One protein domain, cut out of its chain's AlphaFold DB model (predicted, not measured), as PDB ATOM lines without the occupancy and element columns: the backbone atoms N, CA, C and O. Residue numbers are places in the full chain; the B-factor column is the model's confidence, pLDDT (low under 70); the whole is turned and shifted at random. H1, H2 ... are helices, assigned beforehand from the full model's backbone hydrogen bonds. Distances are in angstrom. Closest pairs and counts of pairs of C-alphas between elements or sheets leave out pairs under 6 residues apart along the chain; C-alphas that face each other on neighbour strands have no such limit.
ATOM      1  N   VAL A 106       2.019  -5.656   1.374       95.44
ATOM      2  CA  VAL A 106       1.387  -4.800   2.391       95.44
ATOM      3  C   VAL A 106       0.658  -3.636   1.714       95.44
ATOM      4  O   VAL A 106      -0.505  -3.393   2.024       95.44
ATOM      5  N   ASP A 107       1.270  -2.985   0.725       94.69
ATOM      6  CA  ASP A 107       0.653  -1.855   0.021       94.69
ATOM      7  C   ASP A 107      -0.656  -2.238  -0.675       94.69
ATOM      8  O   ASP A 107      -1.665  -1.553  -0.497       94.69
ATOM      9  N   GLN A 108      -0.689  -3.368  -1.395       94.38
ATOM     10  CA  GLN A 108      -1.935  -3.898  -1.962       94.38
ATOM     11  C   GLN A 108      -2.989  -4.131  -0.871       94.38
ATOM     12  O   GLN A 108      -4.149  -3.756  -1.042       94.38
ATOM     13  N   THR A 109      -2.581  -4.681   0.277       95.06
ATOM     14  CA  THR A 109      -3.466  -4.926   1.427       95.06
ATOM     15  C   THR A 109      -4.113  -3.652   1.950       95.06
ATOM     16  O   THR A 109      -5.317  -3.618   2.213       95.06
ATOM     17  N   LEU A 110      -3.332  -2.582   2.091       93.62
ATOM     18  CA  LEU A 110      -3.810  -1.312   2.633       93.62
ATOM     19  C   LEU A 110      -4.823  -0.621   1.705       93.62
ATOM     20  O   LEU A 110      -5.628   0.185   2.181       93.62
ATOM     21  N   GLN A 111      -4.821  -0.959   0.412       94.38
ATOM     22  CA  GLN A 111      -5.764  -0.439  -0.581       94.38
ATOM     23  C   GLN A 111      -7.054  -1.261  -0.709       94.38
ATOM     24  O   GLN A 111      -7.986  -0.825  -1.390       94.38
ATOM     25  N   LEU A 112      -7.162  -2.410  -0.031       95.44
ATOM     26  CA  LEU A 112      -8.334  -3.275  -0.149       95.44
ATOM     27  C   LEU A 112      -9.636  -2.574   0.261       95.44
ATOM     28  O   LEU A 112      -9.728  -1.792   1.225       95.44
ATOM     29  N   LYS A 113     -10.692  -2.901  -0.480       94.25
ATOM     30  CA  LYS A 113     -12.076  -2.677  -0.060       94.25
ATOM     31  C   LYS A 113     -12.527  -3.793   0.881       94.25
ATOM     32  O   LYS A 113     -11.919  -4.862   0.943       94.25
ATOM     33  N   LEU A 114     -13.605  -3.544   1.622       91.44
ATOM     34  CA  LEU A 114     -14.129  -4.530   2.565       91.44
ATOM     35  C   LEU A 114     -14.594  -5.797   1.835       91.44
ATOM     36  O   LEU A 114     -14.289  -6.896   2.284       91.44
ATOM     37  N   GLU A 115     -15.252  -5.657   0.684       92.25
ATOM     38  CA  GLU A 115     -15.739  -6.787  -0.111       92.25
ATOM     39  C   GLU A 115     -14.583  -7.673  -0.587       92.25
ATOM     40  O   GLU A 115     -14.654  -8.895  -0.488       92.25
ATOM     41  N   GLN A 116     -13.484  -7.053  -1.023       95.19
ATOM     42  CA  GLN A 116     -12.277  -7.751  -1.464       95.19
ATOM     43  C   GLN A 116     -11.608  -8.524  -0.327       95.19
ATOM     44  O   GLN A 116     -11.187  -9.664  -0.518       95.19
ATOM     45  N   ARG A 117     -11.564  -7.939   0.877       95.19
ATOM     46  CA  ARG A 117     -11.134  -8.664   2.073       95.19
ATOM     47  C   ARG A 117     -12.008  -9.885   2.327       95.19
ATOM     48  O   ARG A 117     -11.465 -10.962   2.530       95.19
ATOM     49  N   ILE A 118     -13.332  -9.728   2.307       93.94
ATOM     50  CA  ILE A 118     -14.254 -10.839   2.574       93.94
ATOM     51  C   ILE A 118     -14.038 -11.960   1.542       93.94
ATOM     52  O   ILE A 118     -14.075 -13.135   1.897       93.94
ATOM     53  N   THR A 119     -13.776 -11.616   0.279       96.00
ATOM     54  CA  THR A 119     -13.437 -12.588  -0.770       96.00
ATOM     55  C   THR A 119     -12.138 -13.337  -0.454       96.00
ATOM     56  O   THR A 119     -12.126 -14.563  -0.500       96.00
ATOM     57  N   LEU A 120     -11.063 -12.639  -0.070       96.31
ATOM     58  CA  LEU A 120      -9.787 -13.269   0.309       96.31
ATOM     59  C   LEU A 120      -9.872 -14.076   1.618       96.31
ATOM     60  O   LEU A 120      -9.100 -15.010   1.823       96.31
ATOM     61  N   GLU A 121     -10.813 -13.743   2.502       95.75
ATOM     62  CA  GLU A 121     -11.081 -14.478   3.740       95.75
ATOM     63  C   GLU A 121     -11.902 -15.753   3.527       95.75
ATOM     64  O   GLU A 121     -11.959 -16.606   4.421       95.75
ATOM     65  N   SER A 122     -12.515 -15.922   2.356       95.88
ATOM     66  CA  SER A 122     -13.216 -17.152   2.003       95.88
ATOM     67  C   SER A 122     -12.256 -18.344   2.020       95.88
ATOM     68  O   SER A 122     -11.127 -18.253   1.543       95.88
ATOM     69  N   GLN A 123     -12.666 -19.468   2.615       95.94
ATOM     70  CA  GLN A 123     -11.793 -20.642   2.760       95.94
ATOM     71  C   GLN A 123     -11.374 -21.214   1.408       95.94
ATOM     72  O   GLN A 123     -10.181 -21.381   1.176       95.94
ATOM     73  N   ALA A 124     -12.337 -21.444   0.514       95.38
ATOM     74  CA  ALA A 124     -12.077 -21.984  -0.815       95.38
ATOM     75  C   ALA A 124     -11.099 -21.093  -1.593       95.38
ATOM     76  O   ALA A 124     -10.103 -21.565  -2.133       95.38
ATOM     77  N   ILE A 125     -11.343 -19.782  -1.586       96.69
ATOM     78  CA  ILE A 125     -10.528 -18.814  -2.325       96.69
ATOM     79  C   ILE A 125      -9.127 -18.703  -1.729       96.69
ATOM     80  O   ILE A 125      -8.148 -18.788  -2.467       96.69
ATOM     81  N   TYR A 126      -9.013 -18.571  -0.407       97.44
ATOM     82  CA  TYR A 126      -7.723 -18.551   0.281       97.44
ATOM     83  C   TYR A 126      -6.881 -19.792  -0.045       97.44
ATOM     84  O   TYR A 126      -5.691 -19.682  -0.340       97.44
ATOM     85  N   GLU A 127      -7.486 -20.980  -0.036       96.81
ATOM     86  CA  GLU A 127      -6.799 -22.225  -0.383       96.81
ATOM     87  C   GLU A 127      -6.346 -22.262  -1.846       96.81
ATOM     88  O   GLU A 127      -5.223 -22.674  -2.133       96.81
ATOM     89  N   LEU A 128      -7.177 -21.792  -2.778       96.44
ATOM     90  CA  LEU A 128      -6.794 -21.695  -4.186       96.44
ATOM     91  C   LEU A 128      -5.634 -20.707  -4.390       96.44
ATOM     92  O   LEU A 128      -4.694 -21.021  -5.121       96.44
ATOM     93  N   VAL A 129      -5.657 -19.546  -3.726       97.31
ATOM     94  CA  VAL A 129      -4.584 -18.539  -3.812       97.31
ATOM     95  C   VAL A 129      -3.290 -19.051  -3.178       97.31
ATOM     96  O   VAL A 129      -2.225 -18.989  -3.793       97.31
ATOM     97  N   SER A 130      -3.367 -19.593  -1.961       95.31
ATOM     98  CA  SER A 130      -2.202 -20.121  -1.237       95.31
ATOM     99  C   SER A 130      -1.516 -21.258  -1.999       95.31
ATOM    100  O   SER A 130      -0.288 -21.294  -2.070       95.31
ATOM    101  N   ARG A 131      -2.290 -22.125  -2.666       94.94
ATOM    102  CA  ARG A 131      -1.776 -23.183  -3.555       94.94
ATOM    103  C   ARG A 131      -1.336 -22.679  -4.933       94.94
ATOM    104  O   ARG A 131      -0.876 -23.473  -5.745       94.94
ATOM    105  N   GLY A 132      -1.485 -21.385  -5.222       94.62
ATOM    106  CA  GLY A 132      -1.119 -20.782  -6.504       94.62
ATOM    107  C   GLY A 132      -2.003 -21.206  -7.680       94.62
ATOM    108  O   GLY A 132      -1.579 -21.085  -8.826       94.62
ATOM    109  N   LYS A 133      -3.215 -21.712  -7.419       94.88
ATOM    110  CA  LYS A 133      -4.202 -22.073  -8.454       94.88
ATOM    111  C   LYS A 133      -4.825 -20.845  -9.103       94.88
ATOM    112  O   LYS A 133      -5.120 -20.862 -10.293       94.88
ATOM    113  N   ILE A 134      -4.998 -19.790  -8.314       94.88
ATOM    114  CA  ILE A 134      -5.380 -18.453  -8.767       94.88
ATOM    115  C   ILE A 134      -4.469 -17.425  -8.092       94.88
ATOM    116  O   ILE A 134      -3.868 -17.693  -7.053       94.88
ATOM    117  N   THR A 135      -4.347 -16.248  -8.690       96.50
ATOM    118  CA  THR A 135      -3.590 -15.122  -8.125       96.50
ATOM    119  C   THR A 135      -4.497 -14.210  -7.309       96.50
ATOM    120  O   THR A 135      -5.703 -14.146  -7.554       96.50
ATOM    121  N   VAL A 136      -3.912 -13.448  -6.382       96.31
ATOM    122  CA  VAL A 136      -4.637 -12.397  -5.652       96.31
ATOM    123  C   VAL A 136      -5.282 -11.412  -6.623       96.31
ATOM    124  O   VAL A 136      -6.461 -11.114  -6.481       96.31
ATOM    125  N   ASP A 137      -4.560 -10.963  -7.652       95.81
ATOM    126  CA  ASP A 137      -5.096 -10.009  -8.627       95.81
ATOM    127  C   ASP A 137      -6.335 -10.556  -9.347       95.81
ATOM    128  O   ASP A 137      -7.323  -9.839  -9.486       95.81
ATOM    129  N   GLN A 138      -6.338 -11.839  -9.731       94.62
ATOM    130  CA  GLN A 138      -7.534 -12.493 -10.277       94.62
ATOM    131  C   GLN A 138      -8.676 -12.517  -9.257       94.62
ATOM    132  O   GLN A 138      -9.811 -12.199  -9.602       94.62
ATOM    133  N   THR A 139      -8.384 -12.849  -7.997       95.06
ATOM    134  CA  THR A 139      -9.378 -12.865  -6.917       95.06
ATOM    135  C   THR A 139     -10.013 -11.494  -6.682       95.06
ATOM    136  O   THR A 139     -11.216 -11.402  -6.442       95.06
ATOM    137  N   LEU A 140      -9.232 -10.417  -6.772       94.25
ATOM    138  CA  LEU A 140      -9.701  -9.049  -6.543       94.25
ATOM    139  C   LEU A 140     -10.619  -8.513  -7.649       94.25
ATOM    140  O   LEU A 140     -11.283  -7.498  -7.420       94.25
ATOM    141  N   GLN A 141     -10.647  -9.172  -8.810       94.62
ATOM    142  CA  GLN A 141     -11.519  -8.849  -9.945       94.62
ATOM    143  C   GLN A 141     -12.786  -9.711  -9.999       94.62
ATOM    144  O   GLN A 141     -13.616  -9.489 -10.878       94.62
ATOM    145  N   LEU A 142     -12.944 -10.679  -9.090       93.25
ATOM    146  CA  LEU A 142     -14.128 -11.532  -9.072       93.25
ATOM    147  C   LEU A 142     -15.375 -10.708  -8.759       93.25
ATOM    148  O   LEU A 142     -15.424  -9.977  -7.764       93.25
ATOM    149  N   ASP A 143     -16.408 -10.891  -9.574       93.75
ATOM    150  CA  ASP A 143     -17.754 -10.493  -9.191       93.75
ATOM    151  C   ASP A 143     -18.355 -11.481  -8.170       93.75
ATOM    152  O   ASP A 143     -17.755 -12.493  -7.786       93.75
ATOM    153  N   LEU A 144     -19.556 -11.162  -7.686       91.94
ATOM    154  CA  LEU A 144     -20.239 -11.984  -6.691       91.94
ATOM    155  C   LEU A 144     -20.572 -13.390  -7.218       91.94
ATOM    156  O   LEU A 144     -20.457 -14.356  -6.466       91.94
ATOM    157  N   GLU A 145     -20.972 -13.520  -8.483       94.50
ATOM    158  CA  GLU A 145     -21.363 -14.806  -9.067       94.50
ATOM    159  C   GLU A 145     -20.146 -15.717  -9.234       94.50
ATOM    160  O   GLU A 145     -20.184 -16.884  -8.848       94.50
ATOM    161  N   GLN A 146     -19.035 -15.172  -9.727       93.50
ATOM    162  CA  GLN A 146     -17.764 -15.876  -9.874       93.50
ATOM    163  C   GLN A 146     -17.196 -16.299  -8.520       93.50
ATOM    164  O   GLN A 146     -16.684 -17.411  -8.377       93.50
ATOM    165  N   ARG A 147     -17.321 -15.437  -7.506       94.19
ATOM    166  CA  ARG A 147     -16.959 -15.776  -6.131       94.19
ATOM    167  C   ARG A 147     -17.784 -16.956  -5.617       94.19
ATOM    168  O   ARG A 147     -17.201 -17.936  -5.164       94.19
ATOM    169  N   ILE A 148     -19.114 -16.878  -5.701       93.81
ATOM    170  CA  ILE A 148     -20.017 -17.950  -5.246       93.81
ATOM    171  C   ILE A 148     -19.726 -19.249  -6.004       93.81
ATOM    172  O   ILE A 148     -19.716 -20.328  -5.413       93.81
ATOM    173  N   ALA A 149     -19.445 -19.151  -7.303       94.56
ATOM    174  CA  ALA A 149     -19.057 -20.289  -8.115       94.56
ATOM    175  C   ALA A 149     -17.776 -20.944  -7.579       94.56
ATOM    176  O   ALA A 149     -17.778 -22.146  -7.353       94.56
ATOM    177  N   LEU A 150     -16.713 -20.185  -7.299       93.19
ATOM    178  CA  LEU A 150     -15.470 -20.734  -6.731       93.19
ATOM    179  C   LEU A 150     -15.627 -21.276  -5.304       93.19
ATOM    180  O   LEU A 150     -14.863 -22.148  -4.899       93.19
ATOM    181  N   GLU A 151     -16.605 -20.781  -4.551       93.75
ATOM    182  CA  GLU A 151     -16.962 -21.297  -3.226       93.75
ATOM    183  C   GLU A 151     -17.795 -22.590  -3.295       93.75
ATOM    184  O   GLU A 151     -17.904 -23.308  -2.301       93.75
ATOM    185  N   SER A 152     -18.352 -22.932  -4.462       95.38
ATOM    186  CA  SER A 152     -19.017 -24.214  -4.684       95.38
ATOM    187  C   SER A 152     -18.007 -25.355  -4.667       95.38
ATOM    188  O   SER A 152     -17.046 -25.352  -5.437       95.38
ATOM    189  N   GLN A 153     -18.280 -26.388  -3.865       92.19
ATOM    190  CA  GLN A 153     -17.410 -27.558  -3.713       92.19
ATOM    191  C   GLN A 153     -17.004 -28.177  -5.057       92.19
ATOM    192  O   GLN A 153     -15.837 -28.493  -5.271       92.19
ATOM    193  N   VAL A 154     -17.953 -28.309  -5.989       93.25
ATOM    194  CA  VAL A 154     -17.704 -28.932  -7.297       93.25
ATOM    195  C   VAL A 154     -16.689 -28.125  -8.105       93.25
ATOM    196  O   VAL A 154     -15.760 -28.688  -8.676       93.25
ATOM    197  N   ILE A 155     -16.845 -26.801  -8.149       92.00
ATOM    198  CA  ILE A 155     -15.952 -25.929  -8.918       92.00
ATOM    199  C   ILE A 155     -14.604 -25.807  -8.212       92.00
ATOM    200  O   ILE A 155     -13.571 -25.934  -8.868       92.00
ATOM    201  N   TYR A 156     -14.597 -25.638  -6.888       92.50
ATOM    202  CA  TYR A 156     -13.375 -25.646  -6.088       92.50
ATOM    203  C   TYR A 156     -12.537 -26.902  -6.360       92.50
ATOM    204  O   TYR A 156     -11.340 -26.791  -6.622       92.50
ATOM    205  N   GLU A 157     -13.149 -28.091  -6.355       92.25
ATOM    206  CA  GLU A 157     -12.450 -29.346  -6.645       92.25
ATOM    207  C   GLU A 157     -11.912 -29.391  -8.074       92.25
ATOM    208  O   GLU A 157     -10.779 -29.824  -8.284       92.25
ATOM    209  N   LEU A 158     -12.692 -28.933  -9.057       91.62
ATOM    210  CA  LEU A 158     -12.258 -28.883 -10.455       91.62
ATOM    211  C   LEU A 158     -11.036 -27.979 -10.643       91.62
ATOM    212  O   LEU A 158     -10.094 -28.378 -11.323       91.62
ATOM    213  N   VAL A 159     -11.025 -26.798 -10.018       90.56
ATOM    214  CA  VAL A 159      -9.903 -25.845 -10.090       90.56
ATOM    215  C   VAL A 159      -8.705 -26.325  -9.262       90.56
ATOM    216  O   VAL A 159      -7.555 -26.104  -9.636       90.56
ATOM    217  N   SER A 160      -8.956 -27.010  -8.146       89.25
ATOM    218  CA  SER A 160      -7.907 -27.504  -7.248       89.25
ATOM    219  C   SER A 160      -7.114 -28.676  -7.818       89.25
ATOM    220  O   SER A 160      -5.983 -28.896  -7.381       89.25
ATOM    221  N   ARG A 161      -7.666 -29.427  -8.779       88.44
ATOM    222  CA  ARG A 161      -6.961 -30.549  -9.414       88.44
ATOM    223  C   ARG A 161      -5.656 -30.067 -10.053       88.44
ATOM    224  O   ARG A 161      -5.596 -29.041 -10.728       88.44
ATOM    225  N   ASP A 162      -4.577 -30.804  -9.820       70.44
ATOM    226  CA  ASP A 162      -3.372 -30.678 -10.632       70.44
ATOM    227  C   ASP A 162      -3.659 -31.351 -11.970       70.44
ATOM    228  O   ASP A 162      -3.788 -32.572 -12.046       70.44
TER     229      ASP A 162
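What this domain is: This is residues 106 to 162 of the 169 residues of an uncharacterized protein of Piscirickettsia salmonis (UniProt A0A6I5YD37). What does the printed part look like? It is a short solenoid of two stacked turns, each a run of three small helices: H1, H2 and H3, then H4, H5 and H6. H3 and H4 lie near the middle, H2 runs beside H5 and H3 beside H6, while H1 and H6 lie farthest out at the two ends of the long axis. What is it made of, and how compact is it? The printed part has 57 residues with six named helices, H1 to H6 in that order, and no named strand; the class is all helix. It is compact, with a radius of gyration of the C-alphas of 11.0 A and spans of 32 by 21 by 15 A.

How they stand to each other: What does H1 touch? H1, residues 106 to 110, touches no helix. Which helices stand near H2? H2, residues 114 to 121, touches H4, residues 136 to 140, and the closest C-alphas are those of Gln 116 and Leu 140, 5.8 A apart. H2 is close to but not clearly touching H5, residues 144 to 151, at a shallow tilt of 14 degrees, the same way; the closest C-alphas, of Thr 119 and Arg 147, are 7.2 A apart. What does H3 touch? H3, residues 123 to 130, touches H5 about perpendicular, at 82 degrees, with the C-alphas of Ala 124 and Glu 151 closest at 5.5 A. It also touches H6, residues 153 to 160, at a shallow tilt of 3 degrees, the same way, with the C-alphas of Ala 124 and Tyr 156 closest at 6.5 A. Do the backbones hold their helical pairs? In H1, H2, H3, H4, H5 and H6 every O i to N i+4 pair is within hydrogen-bond range.

Where its parts are: Where does the first helix begin? H1 begins at C-alpha 106, at (1.387, -4.800, 2.391), and measures 6.3 A from first to last C-alpha. How long are the next helices? H2 measures 10.5 A, H3 10.4 A and H4 6.1 A. H3 begins at C-alpha 123, at (-11.793, -20.642, 2.760). Where does the last helix end? H5 measures 10.5 A, and H6, 10.1 A long, ends at C-alpha 160, at (-7.907, -27.504, -7.248).

The domain as a whole: How large is it? The two C-alphas farthest apart, those of Asp 107 and Val 154, are 33.5 A apart. Is the printed part cut, and how long are its links? It has no cut, and the five links between successive helices are tight. How confident is the model? The mean pLDDT of the printed part is 93.9, and no printed residue is under 70.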